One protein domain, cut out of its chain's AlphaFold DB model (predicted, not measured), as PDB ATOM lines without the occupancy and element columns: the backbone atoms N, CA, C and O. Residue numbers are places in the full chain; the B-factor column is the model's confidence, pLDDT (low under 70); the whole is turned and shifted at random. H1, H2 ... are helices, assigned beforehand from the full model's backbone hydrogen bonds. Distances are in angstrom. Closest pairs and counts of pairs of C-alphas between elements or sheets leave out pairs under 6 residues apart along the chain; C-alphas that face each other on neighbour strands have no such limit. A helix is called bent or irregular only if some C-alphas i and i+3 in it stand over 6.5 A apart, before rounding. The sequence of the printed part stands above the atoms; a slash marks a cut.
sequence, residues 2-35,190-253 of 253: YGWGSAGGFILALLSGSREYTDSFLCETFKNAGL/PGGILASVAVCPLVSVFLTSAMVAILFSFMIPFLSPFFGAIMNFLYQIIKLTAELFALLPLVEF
ATOM      1  N   TYR A   2     128.610 113.150 191.974       77.12
ATOM      2  CA  TYR A   2     128.560 113.229 190.496       77.12
ATOM      3  C   TYR A   2     127.820 114.479 189.977       77.12
ATOM      4  O   TYR A   2     128.335 115.212 189.141       77.12
ATOM      5  N   GLY A   3     126.669 114.806 190.576       81.00
ATOM      6  CA  GLY A   3     125.905 116.018 190.245       81.00
ATOM      7  C   GLY A   3     126.579 117.351 190.608       81.00
ATOM      8  O   GLY A   3     126.000 118.399 190.351       81.00
ATOM      9  N   TRP A   4     127.769 117.342 191.219       87.50
ATOM     10  CA  TRP A   4     128.542 118.551 191.526       87.50
ATOM     11  C   TRP A   4     129.660 118.814 190.507       87.50
ATOM     12  O   TRP A   4     130.431 119.751 190.699       87.50
ATOM     13  N   GLY A   5     129.761 118.020 189.434       89.31
ATOM     14  CA  GLY A   5     130.712 118.244 188.344       89.31
ATOM     15  C   GLY A   5     132.174 118.199 188.801       89.31
ATOM     16  O   GLY A   5     132.567 117.309 189.561       89.31
ATOM     17  N   SER A   6     132.975 119.177 188.369       89.69
ATOM     18  CA  SER A   6     134.415 119.253 188.661       89.69
ATOM     19  C   SER A   6     134.725 119.340 190.154       89.69
ATOM     20  O   SER A   6     135.681 118.721 190.616       89.69
ATOM     21  N   ALA A   7     133.891 120.035 190.936       91.31
ATOM     22  CA  ALA A   7     134.056 120.073 192.386       91.31
ATOM     23  C   ALA A   7     133.863 118.684 193.016       91.31
ATOM     24  O   ALA A   7     134.577 118.326 193.948       91.31
ATOM     25  N   GLY A   8     132.937 117.876 192.489       90.56
ATOM     26  CA  GLY A   8     132.731 116.494 192.925       90.56
ATOM     27  C   GLY A   8     133.947 115.603 192.664       90.56
ATOM     28  O   GLY A   8     134.368 114.877 193.564       90.56
ATOM     29  N   GLY A   9     134.533 115.703 191.467       91.12
ATOM     30  CA  GLY A   9     135.772 115.001 191.116       91.12
ATOM     31  C   GLY A   9     136.953 115.426 191.991       91.12
ATOM     32  O   GLY A   9     137.664 114.585 192.535       91.12
ATOM     33  N   PHE A  10     137.095 116.730 192.240       91.88
ATOM     34  CA  PHE A  10     138.144 117.260 193.109       91.88
ATOM     35  C   PHE A  10     138.000 116.800 194.570       91.88
ATOM     36  O   PHE A  10     138.992 116.427 195.194       91.88
ATOM     37  N   ILE A  11     136.775 116.741 195.111       91.44
ATOM     38  CA  ILE A  11     136.519 116.152 196.440       91.44
ATOM     39  C   ILE A  11     136.974 114.694 196.468       91.44
ATOM     40  O   ILE A  11     137.663 114.285 197.400       91.44
ATOM     41  N   LEU A  12     136.608 113.911 195.451       88.81
ATOM     42  CA  LEU A  12     136.966 112.500 195.388       88.81
ATOM     43  C   LEU A  12     138.484 112.311 195.288       88.81
ATOM     44  O   LEU A  12     139.028 111.445 195.973       88.81
ATOM     45  N   ALA A  13     139.175 113.157 194.523       89.81
ATOM     46  CA  ALA A  13     140.630 113.145 194.420       89.81
ATOM     47  C   ALA A  13     141.313 113.443 195.763       89.81
ATOM     48  O   ALA A  13     142.208 112.710 196.171       89.81
ATOM     49  N   LEU A  14     140.852 114.460 196.500       89.00
ATOM     50  CA  LEU A  14     141.409 114.795 197.816       89.00
ATOM     51  C   LEU A  14     141.124 113.712 198.870       89.00
ATOM     52  O   LEU A  14     141.961 113.438 199.726       89.00
ATOM     53  N   LEU A  15     139.952 113.074 198.820       86.00
ATOM     54  CA  LEU A  15     139.578 112.030 199.778       86.00
ATOM     55  C   LEU A  15     140.278 110.697 199.527       86.00
ATOM     56  O   LEU A  15     140.659 110.023 200.479       86.00
ATOM     57  N   SER A  16     140.411 110.314 198.259       83.06
ATOM     58  CA  SER A  16     141.015 109.041 197.859       83.06
ATOM     59  C   SER A  16     142.522 109.130 197.645       83.06
ATOM     60  O   SER A  16     143.183 108.104 197.570       83.06
ATOM     61  N   GLY A  17     143.075 110.335 197.482       80.12
ATOM     62  CA  GLY A  17     144.452 110.510 197.025       80.12
ATOM     63  C   GLY A  17     144.688 110.196 195.557       80.12
ATOM     64  O   GLY A  17     145.828 110.307 195.102       80.12
ATOM     65  N   SER A  18     143.656 109.772 194.825       82.62
ATOM     66  CA  SER A  18     143.785 109.428 193.418       82.62
ATOM     67  C   SER A  18     143.560 110.657 192.552       82.62
ATOM     68  O   SER A  18     142.479 111.247 192.509       82.62
ATOM     69  N   ARG A  19     144.610 111.022 191.818       82.50
ATOM     70  CA  ARG A  19     144.603 112.133 190.862       82.50
ATOM     71  C   ARG A  19     143.703 111.866 189.654       82.50
ATOM     72  O   ARG A  19     143.316 112.811 188.983       82.50
ATOM     73  N   GLU A  20     143.336 110.610 189.410       82.25
ATOM     74  CA  GLU A  20     142.513 110.194 188.267       82.25
ATOM     75  C   GLU A  20     141.083 110.744 188.329       82.25
ATOM     76  O   GLU A  20     140.425 110.890 187.303       82.25
ATOM     77  N   TYR A  21     140.595 111.084 189.525       82.88
ATOM     78  CA  TYR A  21     139.246 111.620 189.705       82.88
ATOM     79  C   TYR A  21     139.124 113.121 189.426       82.88
ATOM     80  O   TYR A  21     138.011 113.651 189.431       82.88
ATOM     81  N   THR A  22     140.240 113.818 189.206       86.44
ATOM     82  CA  THR A  22     140.245 115.244 188.878       86.44
ATOM     83  C   THR A  22     140.808 115.479 187.482       86.44
ATOM     84  O   THR A  22     141.500 114.637 186.917       86.44
ATOM     85  N   ASP A  23     140.520 116.650 186.923       87.75
ATOM     86  CA  ASP A  23     141.026 117.035 185.611       87.75
ATOM     87  C   ASP A  23     142.568 117.049 185.579       87.75
ATOM     88  O   ASP A  23     143.226 117.598 186.472       87.75
ATOM     89  N   SER A  24     143.131 116.462 184.522       86.56
ATOM     90  CA  SER A  24     144.567 116.435 184.239       86.56
ATOM     91  C   SER A  24     145.179 117.838 184.214       86.56
ATOM     92  O   SER A  24     146.245 118.049 184.796       86.56
ATOM     93  N   PHE A  25     144.450 118.817 183.665       88.50
ATOM     94  CA  PHE A  25     144.870 120.217 183.644       88.50
ATOM     95  C   PHE A  25     145.047 120.781 185.061       88.50
ATOM     96  O   PHE A  25     146.020 121.480 185.355       88.50
ATOM     97  N   LEU A  26     144.142 120.440 185.985       88.25
ATOM     98  CA  LEU A  26     144.249 120.868 187.380       88.25
ATOM     99  C   LEU A  26     145.440 120.200 188.075       88.25
ATOM    100  O   LEU A  26     146.150 120.848 188.842       88.25
ATOM    101  N   CYS A  27     145.681 118.919 187.800       88.38
ATOM    102  CA  CYS A  27     146.840 118.208 188.334       88.38
ATOM    103  C   CYS A  27     148.159 118.853 187.898       88.38
ATOM    104  O   CYS A  27     149.054 119.035 188.725       88.38
ATOM    105  N   GLU A  28     148.263 119.237 186.629       88.56
ATOM    106  CA  GLU A  28     149.425 119.946 186.100       88.56
ATOM    107  C   GLU A  28     149.554 121.354 186.695       88.56
ATOM    108  O   GLU A  28     150.629 121.730 187.156       88.56
ATOM    109  N   THR A  29     148.446 122.085 186.825       90.44
ATOM    110  CA  THR A  29     148.422 123.403 187.481       90.44
ATOM    111  C   THR A  29     148.938 123.323 188.919       90.44
ATOM    112  O   THR A  29     149.792 124.107 189.327       90.44
ATOM    113  N   PHE A  30     148.478 122.340 189.699       90.12
ATOM    114  CA  PHE A  30     148.962 122.125 191.065       90.12
ATOM    115  C   PHE A  30     150.431 121.707 191.090       90.12
ATOM    116  O   PHE A  30     151.161 122.119 191.992       90.12
ATOM    117  N   LYS A  31     150.886 120.908 190.120       88.06
ATOM    118  CA  LYS A  31     152.299 120.545 189.999       88.06
ATOM    119  C   LYS A  31     153.161 121.782 189.757       88.06
ATOM    120  O   LYS A  31     154.123 121.988 190.498       88.06
ATOM    121  N   ASN A  32     152.767 122.620 188.806       88.50
ATOM    122  CA  ASN A  32     153.499 123.823 188.420       88.50
ATOM    123  C   ASN A  32     153.465 124.887 189.528       88.50
ATOM    124  O   ASN A  32     154.454 125.567 189.773       88.50
ATOM    125  N   ALA A  33     152.382 124.954 190.304       89.00
ATOM    126  CA  ALA A  33     152.303 125.802 191.491       89.00
ATOM    127  C   ALA A  33     153.095 125.262 192.707       89.00
ATOM    128  O   ALA A  33     153.095 125.894 193.762       89.00
ATOM    129  N   GLY A  34     153.738 124.087 192.626       86.56
ATOM    130  CA  GLY A  34     154.444 123.465 193.760       86.56
ATOM    131  C   GLY A  34     153.524 122.845 194.821       86.56
ATOM    132  O   GLY A  34     153.936 122.572 195.952       86.56
ATOM    133  N   LEU A  35     152.269 122.591 194.459       88.00
ATOM    134  CA  LEU A  35     151.189 122.100 195.314       88.00
ATOM    135  C   LEU A  35     150.858 120.618 195.092       88.00
ATOM    136  O   LEU A  35     149.859 120.126 195.612       88.00
ATOM    137  N   PRO A 190     159.647 126.933 193.299       83.31
ATOM    138  CA  PRO A 190     159.919 127.705 194.515       83.31
ATOM    139  C   PRO A 190     158.734 128.601 194.912       83.31
ATOM    140  O   PRO A 190     158.516 128.869 196.095       83.31
ATOM    141  N   GLY A 191     157.897 128.989 193.939       85.62
ATOM    142  CA  GLY A 191     156.618 129.667 194.178       85.62
ATOM    143  C   GLY A 191     155.664 128.893 195.097       85.62
ATOM    144  O   GLY A 191     154.786 129.493 195.719       85.62
ATOM    145  N   GLY A 192     155.891 127.586 195.278       85.75
ATOM    146  CA  GLY A 192     155.097 126.734 196.154       85.75
ATOM    147  C   GLY A 192     155.071 127.167 197.621       85.75
ATOM    148  O   GLY A 192     154.114 126.823 198.304       85.75
ATOM    149  N   ILE A 193     156.055 127.941 198.111       89.12
ATOM    150  CA  ILE A 193     156.047 128.468 199.492       89.12
ATOM    151  C   ILE A 193     154.888 129.448 199.681       89.12
ATOM    152  O   ILE A 193     154.202 129.416 200.698       89.12
ATOM    153  N   LEU A 194     154.676 130.333 198.707       90.69
ATOM    154  CA  LEU A 194     153.579 131.297 198.744       90.69
ATOM    155  C   LEU A 194     152.261 130.619 198.375       90.69
ATOM    156  O   LEU A 194     151.238 130.857 199.021       90.69
ATOM    157  N   ALA A 195     152.306 129.722 197.387       90.56
ATOM    158  CA  ALA A 195     151.136 128.991 196.936       90.56
ATOM    159  C   ALA A 195     150.531 128.141 198.063       90.56
ATOM    160  O   ALA A 195     149.315 128.133 198.226       90.56
ATOM    161  N   SER A 196     151.341 127.460 198.882       89.31
ATOM    162  CA  SER A 196     150.839 126.624 199.983       89.31
ATOM    163  C   SER A 196     150.156 127.454 201.068       89.31
ATOM    164  O   SER A 196     149.130 127.041 201.603       89.31
ATOM    165  N   VAL A 197     150.672 128.648 201.369       89.56
ATOM    166  CA  VAL A 197     150.066 129.550 202.360       89.56
ATOM    167  C   VAL A 197     148.690 130.034 201.908       89.56
ATOM    168  O   VAL A 197     147.799 130.171 202.744       89.56
ATOM    169  N   ALA A 198     148.495 130.255 200.608       91.12
ATOM    170  CA  ALA A 198     147.204 130.654 200.059       91.12
ATOM    171  C   ALA A 198     146.260 129.457 199.852       91.12
ATOM    172  O   ALA A 198     145.119 129.477 200.304       91.12
ATOM    173  N   VAL A 199     146.722 128.394 199.195       91.50
ATOM    174  CA  VAL A 199     145.857 127.316 198.696       91.50
ATOM    175  C   VAL A 199     145.527 126.277 199.771       91.50
ATOM    176  O   VAL A 199     144.381 125.841 199.847       91.50
ATOM    177  N   CYS A 200     146.456 125.908 200.661       88.50
ATOM    178  CA  CYS A 200     146.185 124.915 201.713       88.50
ATOM    179  C   CYS A 200     145.018 125.281 202.656       88.50
ATOM    180  O   CYS A 200     144.193 124.398 202.931       88.50
ATOM    181  N   PRO A 201     144.877 126.526 203.166       88.50
ATOM    182  CA  PRO A 201     143.717 126.877 203.984       88.50
ATOM    183  C   PRO A 201     142.420 126.855 203.172       88.50
ATOM    184  O   PRO A 201     141.403 126.391 203.684       88.50
ATOM    185  N   LEU A 202     142.450 127.276 201.902       91.56
ATOM    186  CA  LEU A 202     141.290 127.188 201.013       91.56
ATOM    187  C   LEU A 202     140.862 125.731 200.797       91.56
ATOM    188  O   LEU A 202     139.682 125.422 200.942       91.56
ATOM    189  N   VAL A 203     141.808 124.824 200.532       91.00
ATOM    190  CA  VAL A 203     141.534 123.381 200.411       91.00
ATOM    191  C   VAL A 203     140.980 122.814 201.716       91.00
ATOM    192  O   VAL A 203     140.041 122.026 201.689       91.00
ATOM    193  N   SER A 204     141.495 123.245 202.869       88.19
ATOM    194  CA  SER A 204     140.972 122.814 204.173       88.19
ATOM    195  C   SER A 204     139.517 123.255 204.375       88.19
ATOM    196  O   SER A 204     138.681 122.456 204.799       88.19
ATOM    197  N   VAL A 205     139.179 124.504 204.029       90.94
ATOM    198  CA  VAL A 205     137.796 125.017 204.071       90.94
ATOM    199  C   VAL A 205     136.906 124.271 203.077       90.94
ATOM    200  O   VAL A 205     135.793 123.873 203.425       90.94
ATOM    201  N   PHE A 206     137.396 124.027 201.865       92.81
ATOM    202  CA  PHE A 206     136.694 123.256 200.845       92.81
ATOM    203  C   PHE A 206     136.393 121.833 201.318       92.81
ATOM    204  O   PHE A 206     135.251 121.401 201.257       92.81
ATOM    205  N   LEU A 207     137.373 121.129 201.884       90.00
ATOM    206  CA  LEU A 207     137.190 119.756 202.348       90.00
ATOM    207  C   LEU A 207     136.264 119.693 203.575       90.00
ATOM    208  O   LEU A 207     135.395 118.825 203.648       90.00
ATOM    209  N   THR A 208     136.360 120.668 204.488       88.44
ATOM    210  CA  THR A 208     135.425 120.807 205.622       88.44
ATOM    211  C   THR A 208     133.994 121.017 205.144       88.44
ATOM    212  O   THR A 208     133.078 120.305 205.558       88.44
ATOM    213  N   SER A 209     133.795 121.990 204.259       90.81
ATOM    214  CA  SER A 209     132.475 122.319 203.730       90.81
ATOM    215  C   SER A 209     131.916 121.187 202.867       90.81
ATOM    216  O   SER A 209     130.721 120.916 202.950       90.81
ATOM    217  N   ALA A 210     132.758 120.460 202.124       91.56
ATOM    218  CA  ALA A 210     132.374 119.275 201.365       91.56
ATOM    219  C   ALA A 210     131.837 118.168 202.278       91.56
ATOM    220  O   ALA A 210     130.762 117.642 202.007       91.56
ATOM    221  N   MET A 211     132.524 117.853 203.386       88.50
ATOM    222  CA  MET A 211     132.040 116.861 204.359       88.50
ATOM    223  C   MET A 211     130.665 117.239 204.912       88.50
ATOM    224  O   MET A 211     129.753 116.412 204.934       88.50
ATOM    225  N   VAL A 212     130.489 118.506 205.292       89.50
ATOM    226  CA  VAL A 212     129.205 119.032 205.772       89.50
ATOM    227  C   VAL A 212     128.132 118.918 204.685       89.50
ATOM    228  O   VAL A 212     127.057 118.377 204.930       89.50
ATOM    229  N   ALA A 213     128.433 119.354 203.465       90.69
ATOM    230  CA  ALA A 213     127.510 119.297 202.340       90.69
ATOM    231  C   ALA A 213     127.081 117.870 201.989       90.69
ATOM    232  O   ALA A 213     125.914 117.653 201.670       90.69
ATOM    233  N   ILE A 214     127.992 116.893 202.052       90.31
ATOM    234  CA  ILE A 214     127.679 115.480 201.803       90.31
ATOM    235  C   ILE A 214     126.709 114.965 202.865       90.31
ATOM    236  O   ILE A 214     125.699 114.366 202.508       90.31
ATOM    237  N   LEU A 215     126.968 115.248 204.146       89.00
ATOM    238  CA  LEU A 215     126.092 114.844 205.251       89.00
ATOM    239  C   LEU A 215     124.684 115.443 205.109       89.00
ATOM    240  O   LEU A 215     123.693 114.719 205.188       89.00
ATOM    241  N   PHE A 216     124.583 116.749 204.842       89.44
ATOM    242  CA  PHE A 216     123.287 117.410 204.664       89.44
ATOM    243  C   PHE A 216     122.564 116.972 203.391       89.44
ATOM    244  O   PHE A 216     121.354 116.785 203.428       89.44
ATOM    245  N   SER A 217     123.279 116.765 202.284       88.81
ATOM    246  CA  SER A 217     122.672 116.280 201.036       88.81
ATOM    247  C   SER A 217     122.189 114.837 201.156       88.81
ATOM    248  O   SER A 217     121.228 114.459 200.494       88.81
ATOM    249  N   PHE A 218     122.833 114.030 202.003       88.75
ATOM    250  CA  PHE A 218     122.390 112.672 202.302       88.75
ATOM    251  C   PHE A 218     121.103 112.664 203.144       88.75
ATOM    252  O   PHE A 218     120.211 111.865 202.883       88.75
ATOM    253  N   MET A 219     120.974 113.582 204.109       90.62
ATOM    254  CA  MET A 219     119.756 113.732 204.920       90.62
ATOM    255  C   MET A 219     118.610 114.413 204.156       90.62
ATOM    256  O   MET A 219     117.448 114.054 204.336       90.62
ATOM    257  N   ILE A 220     118.923 115.404 203.316       91.38
ATOM    258  CA  ILE A 220     117.952 116.211 202.570       91.38
ATOM    259  C   ILE A 220     118.418 116.341 201.108       91.38
ATOM    260  O   ILE A 220     119.099 117.308 200.751       91.38
ATOM    261  N   PRO A 221     118.027 115.402 200.225       86.81
ATOM    262  CA  PRO A 221     118.484 115.370 198.832       86.81
ATOM    263  C   PRO A 221     118.191 116.649 198.035       86.81
ATOM    264  O   PRO A 221     118.947 117.000 197.129       86.81
ATOM    265  N   PHE A 222     117.135 117.386 198.397       90.25
ATOM    266  CA  PHE A 222     116.745 118.638 197.743       90.25
ATOM    267  C   PHE A 222     117.790 119.763 197.883       90.25
ATOM    268  O   PHE A 222     117.840 120.658 197.045       90.25
ATOM    269  N   LEU A 223     118.668 119.711 198.895       88.31
ATOM    270  CA  LEU A 223     119.750 120.692 199.070       88.31
ATOM    271  C   LEU A 223     120.990 120.389 198.209       88.31
ATOM    272  O   LEU A 223     121.882 121.230 198.103       88.31
ATOM    273  N   SER A 224     121.059 119.218 197.571       88.88
ATOM    274  CA  SER A 224     122.198 118.806 196.741       88.88
ATOM    275  C   SER A 224     122.617 119.834 195.670       88.88
ATOM    276  O   SER A 224     123.814 120.131 195.603       88.88
ATOM    277  N   PRO A 225     121.717 120.431 194.856       89.19
ATOM    278  CA  PRO A 225     122.117 121.437 193.866       89.19
ATOM    279  C   PRO A 225     122.633 122.732 194.508       89.19
ATOM    280  O   PRO A 225     123.585 123.327 194.002       89.19
ATOM    281  N   PHE A 226     122.066 123.142 195.647       91.25
ATOM    282  CA  PHE A 226     122.516 124.322 196.390       91.25
ATOM    283  C   PHE A 226     123.954 124.150 196.894       91.25
ATOM    284  O   PHE A 226     124.813 124.997 196.644       91.25
ATOM    285  N   PHE A 227     124.252 123.012 197.525       91.81
ATOM    286  CA  PHE A 227     125.622 122.689 197.918       91.81
ATOM    287  C   PHE A 227     126.550 122.525 196.713       91.81
ATOM    288  O   PHE A 227     127.699 122.950 196.779       91.81
ATOM    289  N   GLY A 228     126.055 121.979 195.601       91.69
ATOM    290  CA  GLY A 228     126.803 121.897 194.349       91.69
ATOM    291  C   GLY A 228     127.273 123.266 193.850       91.69
ATOM    292  O   GLY A 228     128.432 123.397 193.458       91.69
ATOM    293  N   ALA A 229     126.425 124.295 193.918       92.12
ATOM    294  CA  ALA A 229     126.800 125.661 193.545       92.12
ATOM    295  C   ALA A 229     127.891 126.232 194.467       92.12
ATOM    296  O   ALA A 229     128.892 126.761 193.982       92.12
ATOM    297  N   ILE A 230     127.747 126.055 195.787       93.38
ATOM    298  CA  ILE A 230     128.749 126.489 196.777       93.38
ATOM    299  C   ILE A 230     130.093 125.788 196.539       93.38
ATOM    300  O   ILE A 230     131.137 126.439 196.519       93.38
ATOM    301  N   MET A 231     130.077 124.469 196.331       93.94
ATOM    302  CA  MET A 231     131.295 123.694 196.091       93.94
ATOM    303  C   MET A 231     131.980 124.108 194.794       93.94
ATOM    304  O   MET A 231     133.197 124.257 194.775       93.94
ATOM    305  N   ASN A 232     131.227 124.345 193.719       93.88
ATOM    306  CA  ASN A 232     131.808 124.811 192.462       93.88
ATOM    307  C   ASN A 232     132.395 126.219 192.577       93.88
ATOM    308  O   ASN A 232     133.467 126.465 192.031       93.88
ATOM    309  N   PHE A 233     131.760 127.112 193.338       94.19
ATOM    310  CA  PHE A 233     132.316 128.432 193.621       94.19
ATOM    311  C   PHE A 233     133.655 128.340 194.369       94.19
ATOM    312  O   PHE A 233     134.652 128.914 193.933       94.19
ATOM    313  N   LEU A 234     133.722 127.553 195.449       94.12
ATOM    314  CA  LEU A 234     134.972 127.340 196.191       94.12
ATOM    315  C   LEU A 234     136.051 126.666 195.330       94.12
ATOM    316  O   LEU A 234     137.215 127.066 195.374       94.12
ATOM    317  N   TYR A 235     135.662 125.675 194.527       94.38
ATOM    318  CA  TYR A 235     136.547 125.006 193.576       94.38
ATOM    319  C   TYR A 235     137.143 125.993 192.567       94.38
ATOM    320  O   TYR A 235     138.347 125.954 192.321       94.38
ATOM    321  N   GLN A 236     136.342 126.913 192.022       94.00
ATOM    322  CA  GLN A 236     136.832 127.937 191.097       94.00
ATOM    323  C   GLN A 236     137.843 128.879 191.754       94.00
ATOM    324  O   GLN A 236     138.855 129.192 191.135       94.00
ATOM    325  N   ILE A 237     137.624 129.284 193.010       94.81
ATOM    326  CA  ILE A 237     138.597 130.108 193.744       94.81
ATOM    327  C   ILE A 237     139.918 129.344 193.920       94.81
ATOM    328  O   ILE A 237     140.990 129.901 193.683       94.81
ATOM    329  N   ILE A 238     139.862 128.065 194.302       93.94
ATOM    330  CA  ILE A 238     141.060 127.220 194.437       93.94
ATOM    331  C   ILE A 238     141.779 127.076 193.096       93.94
ATOM    332  O   ILE A 238     142.998 127.215 193.036       93.94
ATOM    333  N   LYS A 239     141.033 126.829 192.018       93.88
ATOM    334  CA  LYS A 239     141.589 126.700 190.673       93.88
ATOM    335  C   LYS A 239     142.295 127.988 190.244       93.88
ATOM    336  O   LYS A 239     143.467 127.938 189.902       93.88
ATOM    337  N   LEU A 240     141.623 129.134 190.341       93.94
ATOM    338  CA  LEU A 240     142.166 130.426 189.908       93.94
ATOM    339  C   LEU A 240     143.379 130.853 190.742       93.94
ATOM    340  O   LEU A 240     144.353 131.382 190.213       93.94
ATOM    341  N   THR A 241     143.351 130.590 192.051       92.62
ATOM    342  CA  THR A 241     144.521 130.834 192.909       92.62
ATOM    343  C   THR A 241     145.689 129.920 192.540       92.62
ATOM    344  O   THR A 241     146.810 130.406 192.434       92.62
ATOM    345  N   ALA A 242     145.451 128.630 192.280       91.62
ATOM    346  CA  ALA A 242     146.493 127.712 191.822       91.62
ATOM    347  C   ALA A 242     147.071 128.117 190.454       91.62
ATOM    348  O   ALA A 242     148.288 128.106 190.295       91.62
ATOM    349  N   GLU A 243     146.233 128.537 189.502       92.62
ATOM    350  CA  GLU A 243     146.654 129.047 188.188       92.62
ATOM    351  C   GLU A 243     147.533 130.296 188.314       92.62
ATOM    352  O   GLU A 243     148.580 130.378 187.675       92.62
ATOM    353  N   LEU A 244     147.165 131.238 189.189       92.50
ATOM    354  CA  LEU A 244     147.966 132.437 189.444       92.50
ATOM    355  C   LEU A 244     149.374 132.085 189.934       92.50
ATOM    356  O   LEU A 244     150.351 132.675 189.479       92.50
ATOM    357  N   PHE A 245     149.495 131.111 190.839       90.81
ATOM    358  CA  PHE A 245     150.801 130.661 191.323       90.81
ATOM    359  C   PHE A 245     151.544 129.768 190.324       90.81
ATOM    360  O   PHE A 245     152.770 129.736 190.361       90.81
ATOM    361  N   ALA A 246     150.840 129.087 189.418       88.75
ATOM    362  CA  ALA A 246     151.450 128.305 188.345       88.75
ATOM    363  C   ALA A 246     152.137 129.181 187.280       88.75
ATOM    364  O   ALA A 246     153.002 128.687 186.565       88.75
ATOM    365  N   LEU A 247     151.795 130.474 187.194       87.88
ATOM    366  CA  LEU A 247     152.484 131.450 186.337       87.88
ATOM    367  C   LEU A 247     153.866 131.859 186.871       87.88
ATOM    368  O   LEU A 247     154.634 132.498 186.150       87.88
ATOM    369  N   LEU A 248     154.186 131.549 188.133       87.00
ATOM    370  CA  LEU A 248     155.505 131.840 188.687       87.00
ATOM    371  C   LEU A 248     156.579 130.969 188.019       87.00
ATOM    372  O   LEU A 248     156.308 129.820 187.673       87.00
ATOM    373  N   PRO A 249     157.812 131.489 187.862       78.88
ATOM    374  CA  PRO A 249     158.863 130.780 187.151       78.88
ATOM    375  C   PRO A 249     159.194 129.444 187.823       78.88
ATOM    376  O   PRO A 249     159.475 129.372 189.026       78.88
ATOM    377  N   LEU A 250     159.186 128.398 187.002       82.06
ATOM    378  CA  LEU A 250     159.673 127.071 187.344       82.06
ATOM    379  C   LEU A 250     161.195 127.043 187.220       82.06
ATOM    380  O   LEU A 250     161.775 127.676 186.339       82.06
ATOM    381  N   VAL A 251     161.844 126.295 188.108       80.12
ATOM    382  CA  VAL A 251     163.263 125.969 187.974       80.12
ATOM    383  C   VAL A 251     163.340 124.576 187.359       80.12
ATOM    384  O   VAL A 251     162.999 123.593 188.021       80.12
ATOM    385  N   GLU A 252     163.749 124.508 186.093       80.94
ATOM    386  CA  GLU A 252     163.865 123.276 185.301       80.94
ATOM    387  C   GLU A 252     165.319 123.060 184.853       80.94
ATOM    388  O   GLU A 252     166.029 124.033 184.587       80.94
ATOM    389  N   PHE A 253     165.756 121.795 184.800       61.69
ATOM    390  CA  PHE A 253     167.106 121.383 184.380       61.69
ATOM    391  C   PHE A 253     167.094 120.184 183.425       61.69
ATOM    392  O   PHE A 253     166.318 119.230 183.655       61.69
TER     393      PHE A 253
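What this domain is: This is residues 2 to 35 and 190 to 253 of the 253 residues of the protein "Competence domain-containing protein" of Treponema sp (UniProt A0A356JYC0). A long helical hairpin, H3 and H4, makes a rod; the short helices H1 and H2 pack on one side, H1 crossing both long helices, H2 near the hairpin's open end. The printed part has 98 residues, with helices H1 to H4 in chain order and no named strand: all helix, compact, radius of gyration of the C-alphas 14.3 A, spans 52 by 24 by 18 A.

How they stand to each other: H1, residues 6 to 16, touches residues 228 to 235 alone of H4, residues 221 to 246, about perpendicular at 81 degrees; the closest C-alphas, Ala 7 and Asn 232, are 5.2 A apart. H1 only just touches H3, residues 192 to 219, with 3 pairs of C-alphas within 8 A, the closest Ile 11 and Leu 207 at 7.0 A. H2, residues 24 to 32, touches residues 239 to 246 alone of H4 at a steep tilt of 43 degrees, the same way; the closest C-alphas are Asn 32 and Ala 246, 4.9 A. H3 and H4 form a hairpin, at a shallow tilt of 8 degrees, opposite ways; the closest C-alphas are Ser 217 and Ser 224, 5.0 A. Every O i to N i+4 pair is within hydrogen-bond range in H1 and H2, 21 of 24 in H3 and 20 of 22 in H4.

Where its parts are: H1 begins at C-alpha 6 (134.415, 119.253, 188.661) and H4 ends at C-alpha 246 (151.450, 128.305, 188.345). First to last C-alpha, H1 is 15.2 A, H2 12.3 A, H3 38.7 A and H4 36.9 A. H4 is irregular: C-alphas 222 and 225 are 7.2 A apart.

The domain as a whole: The C-alphas farthest apart, Ile 220 and Phe 253, are 52.7 A apart. Residues 36 to 189 are not printed; C-alphas 35 and 190 are 10.4 A apart across the cut. No link printed whole is long. Residue 253 alone is under pLDDT 70.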